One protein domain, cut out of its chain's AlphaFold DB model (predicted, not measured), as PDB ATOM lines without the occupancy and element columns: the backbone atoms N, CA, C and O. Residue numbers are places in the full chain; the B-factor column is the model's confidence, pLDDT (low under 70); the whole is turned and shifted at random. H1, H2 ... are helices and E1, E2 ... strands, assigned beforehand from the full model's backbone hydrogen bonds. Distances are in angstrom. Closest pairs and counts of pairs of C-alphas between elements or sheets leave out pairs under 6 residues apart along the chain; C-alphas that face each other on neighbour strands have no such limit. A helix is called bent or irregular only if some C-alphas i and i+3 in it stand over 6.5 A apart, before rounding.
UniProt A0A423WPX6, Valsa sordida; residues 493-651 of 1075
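AT A GLANCE: This is residues 493 to 651 of the 1075 residues of a protein of Valsa sordida (UniProt A0A423WPX6). A twisted sheet of five strands curls round the long helix H3, and H2 packs beside H3 on the same face. The bent hairpin E1-E2 wraps along H3, while small H1 only grazes the sheet by E3 and E4. The printed part has 159 residues with three named helices and five named strands, in the order E1 E2 H1 E3 E4 H2 E5 H3; the mixed sheet runs E1 E2 E5 E4 E3, and the class is mixed, helices and strands. It is compact, with a radius of gyration of the C-alphas of 15.4 A and spans of 45 by 41 by 24 A.

HOW THE PARTS SIT: E1, residues 500 to 508, and E2, residues 511 to 523, form an antiparallel hairpin, with N 502 and O 517 within hydrogen-bond range at 3.0 A. E1 bends by 57 degrees at residue 505, E2 by 55 degrees at residue 514. H1, residues 535 to 541, only grazes the sheet; its closest C-alphas to E3, residues 553 to 560, are those of Trp 535 and Leu 553, 7.9 A. E3 and E4, residues 563 to 570, form a hairpin, with N 558 and O 565 at 3.0 A. E5, residues 610 to 617, is parallel to E4, with N 566 and O 612 at 2.8 A, and antiparallel to E2, with N 520 and O 613 at 3.1 A. E2, H1, E3 make a split strand-helix-strand unit, same-way strands with E5 and E4 between, its crossover right-handed. H2, residues 582 to 597, has a height of 8.1 A over the sheet and lies over E5, E4 and E3; its closest C-alphas to E4 are those of Cys 586 and Ala 567, 5.6 A. E4, H2, E5 make a strand-helix-strand unit, parallel neighbours joined through a helix, its crossover left-handed. H3, residues 628 to 648, touches H2 at Gly 592 and Gln 632, their closest C-alphas, 4.2 A, the same way at a tilt of 37 degrees, only just steep. H2 and H3 on one face make two layers, helices over a sheet. Every O i to N i+4 pair is within hydrogen-bond range in H1, H2 and H3.

IN THESE COORDINATES: E1 begins at C-alpha 500 (27.646, 101.541, 49.221). E2 is 36.6 A long and H3 30.9 A, ending at C-alpha 648 (40.199, 107.367, 51.937).

THE WHOLE: The C-alphas farthest apart, of Asp 575 and Lys 603, are 48.0 A apart. The printed part has no cut. The links E2 to H1, H1 to E3, E4 to H2 and H2 to E5 are long. Low-confidence residues include 525 to 536, 545 to 552 and 572 to 580.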
ATOM      1  N   VAL A 493      36.202 100.963  62.385       88.50
ATOM      2  CA  VAL A 493      35.632 102.177  61.808       88.50
ATOM      3  C   VAL A 493      35.284 103.147  62.941       88.50
ATOM      4  O   VAL A 493      34.725 102.742  63.953       88.50
ATOM      5  N   THR A 494      35.623 104.429  62.798       85.38
ATOM      6  CA  THR A 494      35.390 105.442  63.847       85.38
ATOM      7  C   THR A 494      34.016 106.107  63.782       85.38
ATOM      8  O   THR A 494      33.605 106.746  64.741       85.38
ATOM      9  N   SER A 495      33.339 106.026  62.639       86.00
ATOM     10  CA  SER A 495      32.064 106.697  62.362       86.00
ATOM     11  C   SER A 495      31.317 105.977  61.243       86.00
ATOM     12  O   SER A 495      31.961 105.410  60.364       86.00
ATOM     13  N   GLN A 496      29.986 106.044  61.231       86.50
ATOM     14  CA  GLN A 496      29.162 105.378  60.218       86.50
ATOM     15  C   GLN A 496      29.606 105.715  58.781       86.50
ATOM     16  O   GLN A 496      29.806 106.880  58.422       86.50
ATOM     17  N   THR A 497      29.774 104.686  57.948       88.62
ATOM     18  CA  THR A 497      30.102 104.841  56.527       88.62
ATOM     19  C   THR A 497      28.857 105.175  55.709       88.62
ATOM     20  O   THR A 497      27.737 104.840  56.086       88.62
ATOM     21  N   ALA A 498      29.045 105.785  54.537       85.06
ATOM     22  CA  ALA A 498      27.947 105.929  53.585       85.06
ATOM     23  C   ALA A 498      27.481 104.542  53.079       85.06
ATOM     24  O   ALA A 498      28.322 103.642  52.975       85.06
ATOM     25  N   PRO A 499      26.187 104.363  52.750       85.69
ATOM     26  CA  PRO A 499      25.700 103.153  52.094       85.69
ATOM     27  C   PRO A 499      26.333 102.994  50.713       85.69
ATOM     28  O   PRO A 499      26.168 103.852  49.847       85.69
ATOM     29  N   GLU A 500      27.041 101.888  50.505       88.62
ATOM     30  CA  GLU A 500      27.646 101.541  49.221       88.62
ATOM     31  C   GLU A 500      26.847 100.439  48.541       88.62
ATOM     32  O   GLU A 500      26.727  99.326  49.056       88.62
ATOM     33  N   HIS A 501      26.315 100.754  47.362       90.62
ATOM     34  CA  HIS A 501      25.589  99.811  46.519       90.62
ATOM     35  C   HIS A 501      26.537  99.152  45.519       90.62
ATOM     36  O   HIS A 501      27.316  99.830  44.844       90.62
ATOM     37  N   TYR A 502      26.485  97.823  45.414       89.12
ATOM     38  CA  TYR A 502      27.323  97.085  44.476       89.12
ATOM     39  C   TYR A 502      26.539  96.015  43.718       89.12
ATOM     40  O   TYR A 502      25.824  95.210  44.313       89.12
ATOM     41  N   VAL A 503      26.744  95.969  42.397       89.56
ATOM     42  CA  VAL A 503      26.115  95.004  41.486       89.56
ATOM     43  C   VAL A 503      27.171  94.046  40.934       89.56
ATOM     44  O   VAL A 503      28.136  94.457  40.288       89.56
ATOM     45  N   VAL A 504      26.975  92.748  41.153       85.88
ATOM     46  CA  VAL A 504      27.764  91.677  40.538       85.88
ATOM     47  C   VAL A 504      27.099  91.280  39.224       85.88
ATOM     48  O   VAL A 504      26.023  90.698  39.239       85.88
ATOM     49  N   ASP A 505      27.758  91.557  38.097       84.62
ATOM     50  CA  ASP A 505      27.327  91.154  36.749       84.62
ATOM     51  C   ASP A 505      28.463  90.399  36.043       84.62
ATOM     52  O   ASP A 505      29.176  90.932  35.191       84.62
ATOM     53  N   ARG A 506      28.732  89.167  36.494       79.56
ATOM     54  CA  ARG A 506      29.800  88.314  35.948       79.56
ATOM     55  C   ARG A 506      29.441  86.839  36.063       79.56
ATOM     56  O   ARG A 506      28.663  86.456  36.925       79.56
ATOM     57  N   SER A 507      30.048  85.996  35.227       77.88
ATOM     58  CA  SER A 507      29.886  84.544  35.342       77.88
ATOM     59  C   SER A 507      30.655  84.011  36.555       77.88
ATOM     60  O   SER A 507      31.882  84.113  36.602       77.88
ATOM     61  N   VAL A 508      29.946  83.431  37.526       71.69
ATOM     62  CA  VAL A 508      30.535  82.761  38.696       71.69
ATOM     63  C   VAL A 508      30.219  81.270  38.604       71.69
ATOM     64  O   VAL A 508      29.061  80.877  38.465       71.69
ATOM     65  N   ALA A 509      31.255  80.426  38.646       65.75
ATOM     66  CA  ALA A 509      31.135  78.970  38.492       65.75
ATOM     67  C   ALA A 509      30.388  78.530  37.205       65.75
ATOM     68  O   ALA A 509      29.609  77.578  37.214       65.75
ATOM     69  N   GLY A 510      30.607  79.241  36.091       67.31
ATOM     70  CA  GLY A 510      30.066  78.895  34.769       67.31
ATOM     71  C   GLY A 510      28.601  79.282  34.528       67.31
ATOM     72  O   GLY A 510      28.090  79.043  33.435       67.31
ATOM     73  N   LYS A 511      27.920  79.905  35.501       76.12
ATOM     74  CA  LYS A 511      26.568  80.467  35.343       76.12
ATOM     75  C   LYS A 511      26.637  81.990  35.363       76.12
ATOM     76  O   LYS A 511      27.254  82.560  36.255       76.12
ATOM     77  N   ALA A 512      26.031  82.639  34.373       79.38
ATOM     78  CA  ALA A 512      25.881  84.091  34.355       79.38
ATOM     79  C   ALA A 512      24.598  84.473  35.103       79.38
ATOM     80  O   ALA A 512      23.514  84.049  34.706       79.38
ATOM     81  N   ALA A 513      24.728  85.241  36.181       82.94
ATOM     82  CA  ALA A 513      23.607  85.818  36.913       82.94
ATOM     83  C   ALA A 513      23.988  87.202  37.456       82.94
ATOM     84  O   ALA A 513      25.169  87.557  37.491       82.94
ATOM     85  N   LYS A 514      22.980  87.971  37.880       85.06
ATOM     86  CA  LYS A 514      23.168  89.279  38.513       85.06
ATOM     87  C   LYS A 514      22.644  89.259  39.942       85.06
ATOM     88  O   LYS A 514      21.567  88.725  40.184       85.06
ATOM     89  N   ALA A 515      23.399  89.843  40.865       85.44
ATOM     90  CA  ALA A 515      22.993  90.041  42.255       85.44
ATOM     91  C   ALA A 515      23.515  91.393  42.750       85.44
ATOM     92  O   ALA A 515      24.628  91.783  42.387       85.44
ATOM     93  N   ALA A 516      22.733  92.093  43.569       87.44
ATOM     94  CA  ALA A 516      23.134  93.360  44.169       87.44
ATOM     95  C   ALA A 516      22.773  93.421  45.654       87.44
ATOM     96  O   ALA A 516      21.887  92.704  46.118       87.44
ATOM     97  N   CYS A 517      23.498  94.260  46.386       89.12
ATOM     98  CA  CYS A 517      23.170  94.646  47.755       89.12
ATOM     99  C   CYS A 517      23.806  96.002  48.081       89.12
ATOM    100  O   CYS A 517      24.830  96.378  47.497       89.12
ATOM    101  N   ALA A 518      23.228  96.703  49.051       90.62
ATOM    102  CA  ALA A 518      23.840  97.852  49.700       90.62
ATOM    103  C   ALA A 518      24.447  97.438  51.046       90.62
ATOM    104  O   ALA A 518      23.890  96.590  51.739       90.62
ATOM    105  N   ALA A 519      25.578  98.032  51.427       91.81
ATOM    106  CA  ALA A 519      26.159  97.828  52.750       91.81
ATOM    107  C   ALA A 519      26.672  99.138  53.356       91.81
ATOM    108  O   ALA A 519      27.268  99.961  52.659       91.81
ATOM    109  N   PHE A 520      26.489  99.304  54.664       91.06
ATOM    110  CA  PHE A 520      27.187 100.316  55.456       91.06
ATOM    111  C   PHE A 520      27.699  99.712  56.764       91.06
ATOM    112  O   PHE A 520      27.273  98.638  57.188       91.06
ATOM    113  N   ILE A 521      28.670 100.392  57.367       90.88
ATOM    114  CA  ILE A 521      29.403  99.920  58.536       90.88
ATOM    115  C   ILE A 521      29.389 101.027  59.579       90.88
ATOM    116  O   ILE A 521      29.703 102.177  59.271       90.88
ATOM    117  N   GLU A 522      29.063 100.680  60.812       89.00
ATOM    118  CA  GLU A 522      29.088 101.579  61.962       89.00
ATOM    119  C   GLU A 522      29.853 100.930  63.127       89.00
ATOM    120  O   GLU A 522      29.953  99.703  63.187       89.00
ATOM    121  N   PRO A 523      30.473 101.710  64.024       87.50
ATOM    122  CA  PRO A 523      31.052 101.154  65.245       87.50
ATOM    123  C   PRO A 523      29.955 100.559  66.139       87.50
ATOM    124  O   PRO A 523      28.858 101.107  66.218       87.50
ATOM    125  N   VAL A 524      30.249  99.449  66.823       81.19
ATOM    126  CA  VAL A 524      29.341  98.881  67.836       81.19
ATOM    127  C   VAL A 524      29.389  99.760  69.089       81.19
ATOM    128  O   VAL A 524      30.466  99.934  69.669       81.19
ATOM    129  N   ASP A 525      28.238 100.297  69.507       64.75
ATOM    130  CA  ASP A 525      28.085 100.988  70.792       64.75
ATOM    131  C   ASP A 525      28.007  99.970  71.938       64.75
ATOM    132  O   ASP A 525      27.226  99.021  71.896       64.75
ATOM    133  N   VAL A 526      28.813 100.184  72.981       53.69
ATOM    134  CA  VAL A 526      28.992  99.257  74.119       53.69
ATOM    135  C   VAL A 526      27.719  99.115  74.976       53.69
ATOM    136  O   VAL A 526      27.569  98.127  75.690       53.69
ATOM    137  N   ASP A 527      26.784 100.064  74.867       46.56
ATOM    138  CA  ASP A 527      25.576 100.154  75.698       46.56
ATOM    139  C   ASP A 527      24.294  99.619  75.021       46.56
ATOM    140  O   ASP A 527      23.217  99.673  75.620       46.56
ATOM    141  N   GLN A 528      24.362  99.108  73.784       50.12
ATOM    142  CA  GLN A 528      23.197  98.555  73.081       50.12
ATOM    143  C   GLN A 528      23.221  97.020  73.089       50.12
ATOM    144  O   GLN A 528      24.066  96.398  72.449       50.12
ATOM    145  N   GLU A 529      22.269  96.388  73.787       45.22
ATOM    146  CA  GLU A 529      22.073  94.939  73.688       45.22
ATOM    147  C   GLU A 529      21.645  94.558  72.254       45.22
ATOM    148  O   GLU A 529      20.637  95.073  71.751       45.22
ATOM    149  N   PRO A 530      22.359  93.640  71.577       47.50
ATOM    150  CA  PRO A 530      21.970  93.192  70.251       47.50
ATOM    151  C   PRO A 530      20.684  92.364  70.348       47.50
ATOM    152  O   PRO A 530      20.692  91.233  70.831       47.50
ATOM    153  N   GLY A 531      19.571  92.913  69.852       50.31
ATOM    154  CA  GLY A 531      18.374  92.119  69.551       50.31
ATOM    155  C   GLY A 531      17.054  92.546  70.188       50.31
ATOM    156  O   GLY A 531      16.109  91.768  70.103       50.31
ATOM    157  N   ASN A 532      16.947  93.743  70.774       48.16
ATOM    158  CA  ASN A 532      15.682  94.233  71.349       48.16
ATOM    159  C   ASN A 532      15.127  95.492  70.650       48.16
ATOM    160  O   ASN A 532      14.457  96.314  71.268       48.16
ATOM    161  N   GLU A 533      15.440  95.661  69.364       61.34
ATOM    162  CA  GLU A 533      14.907  96.742  68.526       61.34
ATOM    163  C   GLU A 533      13.596  96.268  67.873       61.34
ATOM    164  O   GLU A 533      13.569  95.210  67.235       61.34
ATOM    165  N   GLU A 534      12.497  97.013  68.043       66.06
ATOM    166  CA  GLU A 534      11.228  96.692  67.381       66.06
ATOM    167  C   GLU A 534      11.384  96.786  65.851       66.06
ATOM    168  O   GLU A 534      12.101  97.644  65.327       66.06
ATOM    169  N   TRP A 535      10.712  95.902  65.100       67.00
ATOM    170  CA  TRP A 535      10.860  95.820  63.637       67.00
ATOM    171  C   TRP A 535      10.549  97.152  62.924       67.00
ATOM    172  O   TRP A 535      11.174  97.463  61.911       67.00
ATOM    173  N   SER A 536       9.628  97.949  63.477       62.09
ATOM    174  CA  SER A 536       9.237  99.274  62.985       62.09
ATOM    175  C   SER A 536      10.344 100.315  63.136       62.09
ATOM    176  O   SER A 536      10.580 101.099  62.215       62.09
ATOM    177  N   ASP A 537      11.063 100.295  64.258       71.06
ATOM    178  CA  ASP A 537      12.163 101.226  64.528       71.06
ATOM    179  C   ASP A 537      13.358 100.916  63.624       71.06
ATOM    180  O   ASP A 537      13.965 101.816  63.034       71.06
ATOM    181  N   ARG A 538      13.619  99.625  63.402       72.81
ATOM    182  CA  ARG A 538      14.625  99.170  62.442       72.81
ATOM    183  C   ARG A 538      14.273  99.553  61.009       72.81
ATOM    184  O   ARG A 538      15.129 100.066  60.290       72.81
ATOM    185  N   ALA A 539      13.029  99.333  60.590       66.25
ATOM    186  CA  ALA A 539      12.562  99.735  59.267       66.25
ATOM    187  C   ALA A 539      12.738 101.249  59.057       66.25
ATOM    188  O   ALA A 539      13.258 101.670  58.024       66.25
ATOM    189  N   ALA A 540      12.419 102.068  60.065       71.12
ATOM    190  CA  ALA A 540      12.651 103.510  60.029       71.12
ATOM    191  C   ALA A 540      14.146 103.875  59.939       71.12
ATOM    192  O   ALA A 540      14.513 104.712  59.111       71.12
ATOM    193  N   ARG A 541      15.021 103.217  60.716       76.44
ATOM    194  CA  ARG A 541      16.486 103.423  60.696       76.44
ATOM    195  C   ARG A 541      17.103 103.117  59.331       76.44
ATOM    196  O   ARG A 541      17.995 103.833  58.884       76.44
ATOM    197  N   LEU A 542      16.605 102.083  58.657       72.50
ATOM    198  CA  LEU A 542      17.057 101.678  57.323       72.50
ATOM    199  C   LEU A 542      16.445 102.525  56.190       72.50
ATOM    200  O   LEU A 542      16.816 102.340  55.033       72.50
ATOM    201  N   GLY A 543      15.544 103.464  56.505       70.12
ATOM    202  CA  GLY A 543      14.899 104.347  55.527       70.12
ATOM    203  C   GLY A 543      13.635 103.772  54.874       70.12
ATOM    204  O   GLY A 543      13.220 104.268  53.831       70.12
ATOM    205  N   PHE A 544      13.014 102.758  55.483       71.94
ATOM    206  CA  PHE A 544      11.823 102.043  55.004       71.94
ATOM    207  C   PHE A 544      10.642 102.162  55.985       71.94
ATOM    208  O   PHE A 544       9.974 101.183  56.299       71.94
ATOM    209  N   ALA A 545      10.361 103.374  56.473       66.12
ATOM    210  CA  ALA A 545       9.269 103.642  57.422       66.12
ATOM    211  C   ALA A 545       7.845 103.412  56.853       66.12
ATOM    212  O   ALA A 545       6.869 103.531  57.586       66.12
ATOM    213  N   GLU A 546       7.726 103.123  55.553       63.28
ATOM    214  CA  GLU A 546       6.459 102.940  54.828       63.28
ATOM    215  C   GLU A 546       5.966 101.475  54.793       63.28
ATOM    216  O   GLU A 546       4.917 101.214  54.211       63.28
ATOM    217  N   LEU A 547       6.696 100.516  55.386       68.19
ATOM    218  CA  LEU A 547       6.312  99.094  55.418       68.19
ATOM    219  C   LEU A 547       5.095  98.860  56.332       68.19
ATOM    220  O   LEU A 547       5.074  99.312  57.479       68.19
ATOM    221  N   GLU A 548       4.088  98.132  55.840       60.47
ATOM    222  CA  GLU A 548       2.800  97.958  56.533       60.47
ATOM    223  C   GLU A 548       2.749  96.685  57.398       60.47
ATOM    224  O   GLU A 548       1.949  96.617  58.337       60.47
ATOM    225  N   SER A 549       3.603  95.685  57.127       65.31
ATOM    226  CA  SER A 549       3.596  94.397  57.833       65.31
ATOM    227  C   SER A 549       4.997  93.866  58.215       65.31
ATOM    228  O   SER A 549       5.948  94.026  57.449       65.31
ATOM    229  N   PRO A 550       5.152  93.170  59.367       62.62
ATOM    230  CA  PRO A 550       6.433  92.574  59.781       62.62
ATOM    231  C   PRO A 550       6.955  91.475  58.843       62.62
ATOM    232  O   PRO A 550       8.135  91.142  58.882       62.62
ATOM    233  N   GLU A 551       6.081  90.879  58.025       62.88
ATOM    234  CA  GLU A 551       6.422  89.785  57.103       62.88
ATOM    235  C   GLU A 551       7.197  90.275  55.864       62.88
ATOM    236  O   GLU A 551       7.828  89.478  55.172       62.88
ATOM    237  N   GLU A 552       7.204  91.587  55.607       66.00
ATOM    238  CA  GLU A 552       7.929  92.226  54.500       66.00
ATOM    239  C   GLU A 552       9.429  92.425  54.788       66.00
ATOM    240  O   GLU A 552      10.202  92.729  53.872       66.00
ATOM    241  N   LEU A 553       9.858  92.234  56.043       75.12
ATOM    242  CA  LEU A 553      11.236  92.413  56.494       75.12
ATOM    243  C   LEU A 553      11.770  91.113  57.096       75.12
ATOM    244  O   LEU A 553      11.441  90.731  58.218       75.12
ATOM    245  N   HIS A 554      12.653  90.441  56.359       76.50
ATOM    246  CA  HIS A 554      13.361  89.271  56.861       76.50
ATOM    247  C   HIS A 554      14.760  89.678  57.331       76.50
ATOM    248  O   HIS A 554      15.566  90.185  56.549       76.50
ATOM    249  N   HIS A 555      15.046  89.453  58.613       79.88
ATOM    250  CA  HIS A 555      16.294  89.854  59.251       79.88
ATOM    251  C   HIS A 555      16.993  88.662  59.901       79.88
ATOM    252  O   HIS A 555      16.393  87.904  60.663       79.88
ATOM    253  N   THR A 556      18.296  88.552  59.659       79.44
ATOM    254  CA  THR A 556      19.173  87.628  60.377       79.44
ATOM    255  C   THR A 556      20.431  88.361  60.826       79.44
ATOM    256  O   THR A 556      20.993  89.174  60.088       79.44
ATOM    257  N   SER A 557      20.892  88.052  62.033       81.19
ATOM    258  CA  SER A 557      22.125  88.599  62.589       81.19
ATOM    259  C   SER A 557      23.060  87.463  62.975       81.19
ATOM    260  O   SER A 557      22.632  86.461  63.555       81.19
ATOM    261  N   ILE A 558      24.335  87.607  62.625       80.12
ATOM    262  CA  ILE A 558      25.401  86.704  63.046       80.12
ATOM    263  C   ILE A 558      26.494  87.543  63.690       80.12
ATOM    264  O   ILE A 558      27.113  88.383  63.037       80.12
ATOM    265  N   GLU A 559      26.767  87.266  64.959       78.56
ATOM    266  CA  GLU A 559      27.954  87.778  65.629       78.56
ATOM    267  C   GLU A 559      29.145  86.862  65.331       78.56
ATOM    268  O   GLU A 559      29.081  85.639  65.500       78.56
ATOM    269  N   ARG A 560      30.248  87.448  64.861       73.25
ATOM    270  CA  ARG A 560      31.487  86.719  64.594       73.25
ATOM    271  C   ARG A 560      32.704  87.606  64.803       73.25
ATOM    272  O   ARG A 560      32.803  88.685  64.228       73.25
ATOM    273  N   ASP A 561      33.652  87.106  65.593       67.31
ATOM    274  CA  ASP A 561      34.932  87.769  65.869       67.31
ATOM    275  C   ASP A 561      34.759  89.215  66.404       67.31
ATOM    276  O   ASP A 561      35.531  90.103  66.056       67.31
ATOM    277  N   GLY A 562      33.728  89.454  67.231       71.75
ATOM    278  CA  GLY A 562      33.398  90.769  67.806       71.75
ATOM    279  C   GLY A 562      32.762  91.762  66.828       71.75
ATOM    280  O   GLY A 562      32.660  92.946  67.136       71.75
ATOM    281  N   ASN A 563      32.364  91.301  65.640       83.50
ATOM    282  CA  ASN A 563      31.576  92.073  64.684       83.50
ATOM    283  C   ASN A 563      30.157  91.511  64.612       83.50
ATOM    284  O   ASN A 563      29.963  90.294  64.657       83.50
ATOM    285  N   VAL A 564      29.183  92.392  64.424       85.50
ATOM    286  CA  VAL A 564      27.781  92.022  64.216       85.50
ATOM    287  C   VAL A 564      27.475  92.192  62.734       85.50
ATOM    288  O   VAL A 564      27.625  93.283  62.191       85.50
ATOM    289  N   VAL A 565      27.109  91.106  62.052       86.44
ATOM    290  CA  VAL A 565      26.770  91.128  60.623       86.44
ATOM    291  C   VAL A 565      25.275  90.897  60.463       86.44
ATOM    292  O   VAL A 565      24.781  89.775  60.594       86.44
ATOM    293  N   ASN A 566      24.568  91.972  60.142       86.94
ATOM    294  CA  ASN A 566      23.140  91.981  59.874       86.94
ATOM    295  C   ASN A 566      22.905  91.828  58.372       86.94
ATOM    296  O   ASN A 566      23.477  92.557  57.560       86.94
ATOM    297  N   ALA A 567      22.051  90.880  58.003       85.50
ATOM    298  CA  ALA A 567      21.503  90.782  56.660       85.50
ATOM    299  C   ALA A 567      19.995  90.995  56.733       85.50
ATOM    300  O   ALA A 567      19.284  90.253  57.417       85.50
ATOM    301  N   THR A 568      19.535  92.017  56.019       85.19
ATOM    302  CA  THR A 568      18.137  92.429  55.970       85.19
ATOM    303  C   THR A 568      17.665  92.374  54.517       85.19
ATOM    304  O   THR A 568      18.204  93.055  53.642       85.19
ATOM    305  N   ILE A 569      16.672  91.525  54.251       83.06
ATOM    306  CA  ILE A 569      16.016  91.397  52.947       83.06
ATOM    307  C   ILE A 569      14.642  92.049  53.048       83.06
ATOM    308  O   ILE A 569      13.847  91.695  53.919       83.06
ATOM    309  N   ILE A 570      14.364  92.975  52.134       80.12
ATOM    310  CA  ILE A 570      13.078  93.668  52.047       80.12
ATOM    311  C   ILE A 570      12.320  93.086  50.866       80.12
ATOM    312  O   ILE A 570      12.782  93.174  49.725       80.12
ATOM    313  N   HIS A 571      11.172  92.470  51.136       72.81
ATOM    314  CA  HIS A 571      10.396  91.743  50.143       72.81
ATOM    315  C   HIS A 571       8.964  92.302  50.044       72.81
ATOM    316  O   HIS A 571       8.157  92.063  50.938       72.81
ATOM    317  N   PRO A 572       8.574  92.954  48.932       58.19
ATOM    318  CA  PRO A 572       7.175  93.278  48.673       58.19
ATOM    319  C   PRO A 572       6.454  91.993  48.271       58.19
ATOM    320  O   PRO A 572       6.848  91.349  47.301       58.19
ATOM    321  N   VAL A 573       5.464  91.584  49.058       57.16
ATOM    322  CA  VAL A 573       4.550  90.441  48.871       57.16
ATOM    323  C   VAL A 573       4.556  89.826  47.450       57.16
ATOM    324  O   VAL A 573       4.016  90.406  46.508       57.16
ATOM    325  N   LEU A 574       5.129  88.620  47.296       48.59
ATOM    326  CA  LEU A 574       4.913  87.736  46.137       48.59
ATOM    327  C   LEU A 574       4.372  86.383  46.614       48.59
ATOM    328  O   LEU A 574       4.992  85.703  47.426       48.59
ATOM    329  N   ASP A 575       3.250  85.978  46.026       45.94
ATOM    330  CA  ASP A 575       2.498  84.729  46.230       45.94
ATOM    331  C   ASP A 575       3.237  83.423  45.817       45.94
ATOM    332  O   ASP A 575       2.589  82.413  45.535       45.94
ATOM    333  N   ASP A 576       4.577  83.378  45.756       53.16
ATOM    334  CA  ASP A 576       5.295  82.148  45.369       53.16
ATOM    335  C   ASP A 576       6.555  81.846  46.216       53.16
ATOM    336  O   ASP A 576       7.669  82.236  45.854       53.16
ATOM    337  N   PRO A 577       6.426  81.067  47.310       51.00
ATOM    338  CA  PRO A 577       7.539  80.643  48.173       51.00
ATOM    339  C   PRO A 577       8.525  79.648  47.517       51.00
ATOM    340  O   PRO A 577       9.337  79.032  48.205       51.00
ATOM    341  N   LYS A 578       8.465  79.438  46.193       48.56
ATOM    342  CA  LYS A 578       9.295  78.462  45.457       48.56
ATOM    343  C   LYS A 578      10.450  79.058  44.646       48.56
ATOM    344  O   LYS A 578      11.158  78.285  43.998       48.56
ATOM    345  N   GLN A 579      10.664  80.378  44.642       57.78
ATOM    346  CA  GLN A 579      11.675  80.987  43.760       57.78
ATOM    347  C   GLN A 579      13.078  81.134  44.369       57.78
ATOM    348  O   GLN A 579      14.047  80.942  43.632       57.78
ATOM    349  N   PHE A 580      13.228  81.397  45.672       66.56
ATOM    350  CA  PHE A 580      14.535  81.367  46.343       66.56
ATOM    351  C   PHE A 580      14.401  81.246  47.870       66.56
ATOM    352  O   PHE A 580      13.416  81.687  48.449       66.56
ATOM    353  N   ASP A 581      15.389  80.618  48.510       73.88
ATOM    354  CA  ASP A 581      15.439  80.399  49.960       73.88
ATOM    355  C   ASP A 581      16.079  81.608  50.669       73.88
ATOM    356  O   ASP A 581      17.274  81.871  50.491       73.88
ATOM    357  N   LEU A 582      15.271  82.352  51.437       76.69
ATOM    358  CA  LEU A 582      15.662  83.588  52.130       76.69
ATOM    359  C   LEU A 582      16.806  83.353  53.123       76.69
ATOM    360  O   LEU A 582      17.789  84.099  53.102       76.69
ATOM    361  N   ASP A 583      16.732  82.276  53.908       77.12
ATOM    362  CA  ASP A 583      17.742  81.943  54.917       77.12
ATOM    363  C   ASP A 583      19.090  81.641  54.251       77.12
ATOM    364  O   ASP A 583      20.146  82.113  54.682       77.12
ATOM    365  N   THR A 584      19.062  80.909  53.132       81.19
ATOM    366  CA  THR A 584      20.267  80.624  52.348       81.19
ATOM    367  C   THR A 584      20.857  81.901  51.745       81.19
ATOM    368  O   THR A 584      22.080  82.064  51.754       81.19
ATOM    369  N   VAL A 585      20.052  82.832  51.225       82.56
ATOM    370  CA  VAL A 585      20.568  84.096  50.660       82.56
ATOM    371  C   VAL A 585      21.193  84.978  51.743       82.56
ATOM    372  O   VAL A 585      22.332  85.418  51.566       82.56
ATOM    373  N   CYS A 586      20.511  85.159  52.878       83.50
ATOM    374  CA  CYS A 586      21.040  85.855  54.053       83.50
ATOM    375  C   CYS A 586      22.381  85.270  54.501       83.50
ATOM    376  O   CYS A 586      23.372  85.995  54.611       83.50
ATOM    377  N   HIS A 587      22.443  83.945  54.656       85.06
ATOM    378  CA  HIS A 587      23.657  83.255  55.074       85.06
ATOM    379  C   HIS A 587      24.821  83.466  54.090       85.06
ATOM    380  O   HIS A 587      25.964  83.672  54.497       85.06
ATOM    381  N   ASN A 588      24.554  83.465  52.779       87.88
ATOM    382  CA  ASN A 588      25.587  83.714  51.769       87.88
ATOM    383  C   ASN A 588      26.062  85.175  51.750       87.88
ATOM    384  O   ASN A 588      27.266  85.404  51.625       87.88
ATOM    385  N   LEU A 589      25.158  86.149  51.905       87.31
ATOM    386  CA  LEU A 589      25.511  87.569  52.043       87.31
ATOM    387  C   LEU A 589      26.389  87.800  53.280       87.31
ATOM    388  O   LEU A 589      27.449  88.421  53.172       87.31
ATOM    389  N   GLN A 590      26.004  87.223  54.422       88.56
ATOM    390  CA  GLN A 590      26.777  87.262  55.667       88.56
ATOM    391  C   GLN A 590      28.159  86.634  55.490       88.56
ATOM    392  O   GLN A 590      29.159  87.251  55.847       88.56
ATOM    393  N   ASN A 591      28.255  85.454  54.868       87.62
ATOM    394  CA  ASN A 591      29.543  84.814  54.577       87.62
ATOM    395  C   ASN A 591      30.433  85.676  53.665       87.62
ATOM    396  O   ASN A 591      31.655  85.693  53.828       87.62
ATOM    397  N   GLY A 592      29.834  86.409  52.722       87.12
ATOM    398  CA  GLY A 592      30.521  87.383  51.876       87.12
ATOM    399  C   GLY A 592      31.094  88.552  52.674       87.12
ATOM    400  O   GLY A 592      32.274  88.877  52.535       87.12
ATOM    401  N   ALA A 593      30.287  89.146  53.551       87.50
ATOM    402  CA  ALA A 593      30.711  90.237  54.424       87.50
ATOM    403  C   ALA A 593      31.784  89.801  55.428       87.50
ATOM    404  O   ALA A 593      32.817  90.458  55.532       87.50
ATOM    405  N   ILE A 594      31.611  88.652  56.088       85.38
ATOM    406  CA  ILE A 594      32.607  88.060  56.997       85.38
ATOM    407  C   ILE A 594      33.957  87.898  56.281       85.38
ATOM    408  O   ILE A 594      34.997  88.276  56.817       85.38
ATOM    409  N   ALA A 595      33.953  87.412  55.035       84.62
ATOM    410  CA  ALA A 595      35.171  87.288  54.238       84.62
ATOM    411  C   ALA A 595      35.840  88.648  53.936       84.62
ATOM    412  O   ALA A 595      37.065  88.717  53.825       84.62
ATOM    413  N   ALA A 596      35.065  89.730  53.809       85.94
ATOM    414  CA  ALA A 596      35.589  91.076  53.573       85.94
ATOM    415  C   ALA A 596      36.220  91.704  54.829       85.94
ATOM    416  O   ALA A 596      37.185  92.462  54.693       85.94
ATOM    417  N   LEU A 597      35.716  91.366  56.021       85.06
ATOM    418  CA  LEU A 597      36.167  91.904  57.314       85.06
ATOM    419  C   LEU A 597      37.525  91.357  57.772       85.06
ATOM    420  O   LEU A 597      38.220  92.013  58.544       85.06
ATOM    421  N   TYR A 598      37.956  90.198  57.267       80.50
ATOM    422  CA  TYR A 598      39.227  89.586  57.675       80.50
ATOM    423  C   TYR A 598      40.475  90.398  57.316       80.50
ATOM    424  O   TYR A 598      41.524  90.184  57.916       80.50
ATOM    425  N   ARG A 599      40.389  91.320  56.350       79.94
ATOM    426  CA  ARG A 599      41.493  92.233  56.026       79.94
ATOM    427  C   ARG A 599      41.014  93.665  56.075       79.94
ATOM    428  O   ARG A 599      40.217  94.072  55.237       79.94
ATOM    429  N   GLY A 600      41.571  94.454  56.968       83.25
ATOM    430  CA  GLY A 600      41.328  95.883  57.036       83.25
ATOM    431  C   GLY A 600      41.855  96.629  55.806       83.25
ATOM    432  O   GLY A 600      42.694  96.109  55.058       83.25
ATOM    433  N   PRO A 601      41.322  97.825  55.516       82.69
ATOM    434  CA  PRO A 601      41.779  98.643  54.402       82.69
ATOM    435  C   PRO A 601      43.108  99.372  54.673       82.69
ATOM    436  O   PRO A 601      43.725  99.806  53.704       82.69
ATOM    437  N   ARG A 602      43.563  99.512  55.934       81.25
ATOM    438  CA  ARG A 602      44.733 100.337  56.294       81.25
ATOM    439  C   ARG A 602      46.051  99.556  56.336       81.25
ATOM    440  O   ARG A 602      46.954  99.853  55.562       81.25
ATOM    441  N   LYS A 603      46.189  98.595  57.250       73.94
ATOM    442  CA  LYS A 603      47.380  97.733  57.417       73.94
ATOM    443  C   LYS A 603      47.079  96.261  57.119       73.94
ATOM    444  O   LYS A 603      47.983  95.434  57.161       73.94
ATOM    445  N   GLY A 604      45.831  95.939  56.777       73.88
ATOM    446  CA  GLY A 604      45.407  94.578  56.461       73.88
ATOM    447  C   GLY A 604      45.029  93.751  57.688       73.88
ATOM    448  O   GLY A 604      44.774  92.560  57.529       73.88
ATOM    449  N   TYR A 605      44.948  94.363  58.874       81.00
ATOM    450  CA  TYR A 605      44.533  93.685  60.102       81.00
ATOM    451  C   TYR A 605      43.022  93.419  60.113       81.00
ATOM    452  O   TYR A 605      42.277  94.231  59.566       81.00
ATOM    453  N   PRO A 606      42.535  92.325  60.725       82.31
ATOM    454  CA  PRO A 606      41.102  92.038  60.775       82.31
ATOM    455  C   PRO A 606      40.301  93.169  61.429       82.31
ATOM    456  O   PRO A 606      40.762  93.776  62.400       82.31
ATOM    457  N   LEU A 607      39.098  93.435  60.915       86.25
ATOM    458  CA  LEU A 607      38.182  94.383  61.543       86.25
ATOM    459  C   LEU A 607      37.583  93.819  62.836       86.25
ATOM    460  O   LEU A 607      37.301  92.623  62.925       86.25
ATOM    461  N   TYR A 608      37.376  94.691  63.818       85.56
ATOM    462  CA  TYR A 608      36.793  94.369  65.119       85.56
ATOM    463  C   TYR A 608      35.848  95.486  65.584       85.56
ATOM    464  O   TYR A 608      36.042  96.654  65.232       85.56
ATOM    465  N   ASN A 609      34.851  95.131  66.400       85.25
ATOM    466  CA  ASN A 609      33.870  96.046  66.992       85.25
ATOM    467  C   ASN A 609      33.088  96.883  65.962       85.25
ATOM    468  O   ASN A 609      32.856  98.079  66.156       85.25
ATOM    469  N   CYS A 610      32.717  96.264  64.839       86.31
ATOM    470  CA  CYS A 610      31.918  96.887  63.786       86.31
ATOM    471  C   CYS A 610      30.544  96.207  63.667       86.31
ATOM    472  O   CYS A 610      30.450  94.978  63.677       86.31
ATOM    473  N   ASN A 611      29.492  97.011  63.522       88.88
ATOM    474  CA  ASN A 611      28.160  96.590  63.112       88.88
ATOM    475  C   ASN A 611      28.032  96.814  61.598       88.88
ATOM    476  O   ASN A 611      28.239  97.921  61.098       88.88
ATOM    477  N   ILE A 612      27.764  95.744  60.856       89.75
ATOM    478  CA  ILE A 612      27.670  95.747  59.399       89.75
ATOM    479  C   ILE A 612      26.218  95.487  59.043       89.75
ATOM    480  O   ILE A 612      25.695  94.416  59.338       89.75
ATOM    481  N   GLU A 613      25.602  96.431  58.346       89.00
ATOM    482  CA  GLU A 613      24.245  96.280  57.841       89.00
ATOM    483  C   GLU A 613      24.290  96.044  56.331       89.00
ATOM    484  O   GLU A 613      24.769  96.889  55.570       89.00
ATOM    485  N   ILE A 614      23.811  94.876  55.901       90.31
ATOM    486  CA  ILE A 614      23.676  94.495  54.495       90.31
ATOM    487  C   ILE A 614      22.194  94.508  54.153       90.31
ATOM    488  O   ILE A 614      21.409  93.765  54.743       90.31
ATOM    489  N   ILE A 615      21.825  95.316  53.169       89.00
ATOM    490  CA  ILE A 615      20.447  95.486  52.729       89.00
ATOM    491  C   ILE A 615      20.325  94.962  51.303       89.00
ATOM    492  O   ILE A 615      21.082  95.363  50.413       89.00
ATOM    493  N   LEU A 616      19.356  94.076  51.087       86.50
ATOM    494  CA  LEU A 616      18.917  93.660  49.760       86.50
ATOM    495  C   LEU A 616      17.462  94.089  49.576       86.50
ATOM    496  O   LEU A 616      16.559  93.541  50.211       86.50
ATOM    497  N   ASP A 617      17.241  95.077  48.711       83.50
ATOM    498  CA  ASP A 617      15.907  95.570  48.376       83.50
ATOM    499  C   ASP A 617      15.376  94.801  47.159       83.50
ATOM    500  O   ASP A 617      15.795  95.052  46.027       83.50
ATOM    501  N   CYS A 618      14.437  93.869  47.351       78.25
ATOM    502  CA  CYS A 618      13.915  93.047  46.254       78.25
ATOM    503  C   CYS A 618      13.209  93.864  45.156       78.25
ATOM    504  O   CYS A 618      13.050  93.354  44.048       78.25
ATOM    505  N   THR A 619      12.813  95.122  45.401       73.62
ATOM    506  CA  THR A 619      12.234  95.983  44.351       73.62
ATOM    507  C   THR A 619      13.270  96.471  43.342       73.62
ATOM    508  O   THR A 619      12.933  96.706  42.180       73.62
ATOM    509  N   LYS A 620      14.527  96.628  43.773       77.12
ATOM    510  CA  LYS A 620      15.614  97.235  42.985       77.12
ATOM    511  C   LYS A 620      16.726  96.251  42.643       77.12
ATOM    512  O   LYS A 620      17.311  96.347  41.567       77.12
ATOM    513  N   ASP A 621      16.998  95.313  43.544       77.38
ATOM    514  CA  ASP A 621      18.198  94.473  43.549       77.38
ATOM    515  C   ASP A 621      17.927  93.021  43.126       77.38
ATOM    516  O   ASP A 621      18.862  92.219  43.009       77.38
ATOM    517  N   TYR A 622      16.664  92.667  42.861       78.81
ATOM    518  CA  TYR A 622      16.289  91.346  42.362       78.81
ATOM    519  C   TYR A 622      16.293  91.296  40.828       78.81
ATOM    520  O   TYR A 622      15.449  91.886  40.155       78.81
ATOM    521  N   PHE A 623      17.228  90.526  40.263       77.75
ATOM    522  CA  PHE A 623      17.410  90.382  38.812       77.75
ATOM    523  C   PHE A 623      17.097  88.963  38.286       77.75
ATOM    524  O   PHE A 623      17.421  88.649  37.138       77.75
ATOM    525  N   GLY A 624      16.480  88.100  39.104       74.25
ATOM    526  CA  GLY A 624      16.195  86.687  38.807       74.25
ATOM    527  C   GLY A 624      17.012  85.695  39.659       74.25
ATOM    528  O   GLY A 624      17.768  86.118  40.534       74.25
ATOM    529  N   PRO A 625      16.887  84.369  39.429       72.06
ATOM    530  CA  PRO A 625      17.536  83.352  40.259       72.06
ATOM    531  C   PRO A 625      19.059  83.353  40.069       72.06
ATOM    532  O   PRO A 625      19.580  82.898  39.046       72.06
ATOM    533  N   ALA A 626      19.784  83.841  41.076       78.25
ATOM    534  CA  ALA A 626      21.242  83.835  41.117       78.25
ATOM    535  C   ALA A 626      21.781  82.660  41.950       78.25
ATOM    536  O   ALA A 626      21.096  82.104  42.809       78.25
ATOM    537  N   SER A 627      23.026  82.241  41.694       83.12
ATOM    538  CA  SER A 627      23.643  81.199  42.523       83.12
ATOM    539  C   SER A 627      24.072  81.759  43.892       83.12
ATOM    540  O   SER A 627      24.422  82.938  43.970       83.12
ATOM    541  N   PRO A 628      24.166  80.919  44.941       84.25
ATOM    542  CA  PRO A 628      24.702  81.296  46.258       84.25
ATOM    543  C   PRO A 628      26.000  82.121  46.208       84.25
ATOM    544  O   PRO A 628      26.144  83.127  46.898       84.25
ATOM    545  N   ALA A 629      26.916  81.748  45.309       84.62
ATOM    546  CA  ALA A 629      28.191  82.434  45.120       84.62
ATOM    547  C   ALA A 629      28.059  83.885  44.602       84.62
ATOM    548  O   ALA A 629      28.923  84.707  44.898       84.62
ATOM    549  N   HIS A 630      27.001  84.225  43.852       87.25
ATOM    550  CA  HIS A 630      26.775  85.604  43.392       87.25
ATOM    551  C   HIS A 630      26.384  86.514  44.563       87.25
ATOM    552  O   HIS A 630      26.943  87.600  44.690       87.25
ATOM    553  N   TYR A 631      25.499  86.047  45.453       87.75
ATOM    554  CA  TYR A 631      25.134  86.776  46.674       87.75
ATOM    555  C   TYR A 631      26.332  86.931  47.616       87.75
ATOM    556  O   TYR A 631      26.584  88.021  48.119       87.75
ATOM    557  N   GLN A 632      27.151  85.885  47.765       89.50
ATOM    558  CA  GLN A 632      28.388  85.972  48.542       89.50
ATOM    559  C   GLN A 632      29.364  87.019  47.976       89.50
ATOM    560  O   GLN A 632      29.943  87.800  48.732       89.50
ATOM    561  N   GLN A 633      29.538  87.087  46.650       88.81
ATOM    562  CA  GLN A 633      30.374  88.122  46.030       88.81
ATOM    563  C   GLN A 633      29.781  89.528  46.161       88.81
ATOM    564  O   GLN A 633      30.546  90.477  46.335       88.81
ATOM    565  N   ALA A 634      28.455  89.673  46.087       89.38
ATOM    566  CA  ALA A 634      27.791  90.964  46.249       89.38
ATOM    567  C   ALA A 634      28.051  91.524  47.654       89.38
ATOM    568  O   ALA A 634      28.607  92.617  47.771       89.38
ATOM    569  N   GLY A 635      27.796  90.717  48.694       89.44
ATOM    570  CA  GLY A 635      28.076  91.083  50.086       89.44
ATOM    571  C   GLY A 635      29.553  91.411  50.325       89.44
ATOM    572  O   GLY A 635      29.873  92.431  50.932       89.44
ATOM    573  N   TYR A 636      30.473  90.607  49.773       90.62
ATOM    574  CA  TYR A 636      31.914  90.859  49.883       90.62
ATOM    575  C   TYR A 636      32.319  92.218  49.295       90.62
ATOM    576  O   TYR A 636      33.037  92.991  49.931       90.62
ATOM    577  N   HIS A 637      31.886  92.517  48.069       90.12
ATOM    578  CA  HIS A 637      32.312  93.725  47.367       90.12
ATOM    579  C   HIS A 637      31.645  94.999  47.892       90.12
ATOM    580  O   HIS A 637      32.327  96.023  47.952       90.12
ATOM    581  N   ALA A 638      30.378  94.940  48.315       91.31
ATOM    582  CA  ALA A 638      29.695  96.072  48.944       91.31
ATOM    583  C   ALA A 638      30.432  96.514  50.221       91.31
ATOM    584  O   ALA A 638      30.870  97.660  50.327       91.31
ATOM    585  N   VAL A 639      30.709  95.569  51.130       91.44
ATOM    586  CA  VAL A 639      31.460  95.833  52.370       91.44
ATOM    587  C   VAL A 639      32.897  96.276  52.071       91.44
ATOM    588  O   VAL A 639      33.397  97.231  52.667       91.44
ATOM    589  N   ARG A 640      33.581  95.640  51.109       90.88
ATOM    590  CA  ARG A 640      34.963  96.004  50.751       90.88
ATOM    591  C   ARG A 640      35.073  97.425  50.200       90.88
ATOM    592  O   ARG A 640      36.066  98.095  50.481       90.88
ATOM    593  N   ASN A 641      34.103  97.871  49.408       89.56
ATOM    594  CA  ASN A 641      34.088  99.229  48.869       89.56
ATOM    595  C   ASN A 641      33.760 100.255  49.959       89.56
ATOM    596  O   ASN A 641      34.465 101.258  50.047       89.56
ATOM    597  N   ALA A 642      32.810  99.959  50.853       90.56
ATOM    598  CA  ALA A 642      32.533 100.797  52.022       90.56
ATOM    599  C   ALA A 642      33.791 101.010  52.885       90.56
ATOM    600  O   ALA A 642      34.117 102.141  53.248       90.56
ATOM    601  N   LEU A 643      34.568  99.948  53.130       89.38
ATOM    602  CA  LEU A 643      35.839 100.023  53.865       89.38
ATOM    603  C   LEU A 643      36.921 100.832  53.142       89.38
ATOM    604  O   LEU A 643      37.660 101.579  53.783       89.38
ATOM    605  N   LYS A 644      37.034 100.705  51.814       87.62
ATOM    606  CA  LYS A 644      37.972 101.520  51.023       87.62
ATOM    607  C   LYS A 644      37.626 103.005  51.118       87.62
ATOM    608  O   LYS A 644      38.501 103.805  51.433       87.62
ATOM    609  N   ASN A 645      36.350 103.347  50.951       87.81
ATOM    610  CA  ASN A 645      35.874 104.725  51.059       87.81
ATOM    611  C   ASN A 645      36.062 105.272  52.485       87.81
ATOM    612  O   ASN A 645      36.410 106.439  52.665       87.81
ATOM    613  N   ALA A 646      35.904 104.426  53.510       86.69
ATOM    614  CA  ALA A 646      36.204 104.789  54.892       86.69
ATOM    615  C   ALA A 646      37.692 105.103  55.109       86.69
ATOM    616  O   ALA A 646      38.025 106.068  55.799       86.69
ATOM    617  N   HIS A 647      38.591 104.329  54.496       86.75
ATOM    618  CA  HIS A 647      40.033 104.560  54.580       86.75
ATOM    619  C   HIS A 647      40.464 105.850  53.874       86.75
ATOM    620  O   HIS A 647      41.212 106.633  54.460       86.75
ATOM    621  N   GLU A 648      39.943 106.118  52.674       85.75
ATOM    622  CA  GLU A 648      40.199 107.367  51.937       85.75
ATOM    623  C   GLU A 648      39.766 108.608  52.733       85.75
ATOM    624  O   GLU A 648      40.420 109.649  52.679       85.75
ATOM    625  N   ARG A 649      38.705 108.482  53.538       85.44
ATOM    626  CA  ARG A 649      38.203 109.533  54.440       85.44
ATOM    627  C   ARG A 649      38.855 109.534  55.829       85.44
ATOM    628  O   ARG A 649      38.400 110.267  56.700       85.44
ATOM    629  N   GLN A 650      39.892 108.725  56.052       82.75
ATOM    630  CA  GLN A 650      40.598 108.589  57.336       82.75
ATOM    631  C   GLN A 650      39.705 108.179  58.525       82.75
ATOM    632  O   GLN A 650      40.009 108.488  59.676       82.75
ATOM    633  N   MET A 651      38.633 107.427  58.269       84.69
ATOM    634  CA  MET A 651      37.683 106.953  59.289       84.69
ATOM    635  C   MET A 651      38.047 105.567  59.853       84.69
ATOM    636  O   MET A 651      37.189 104.877  60.400       84.69
TER     637      MET A 651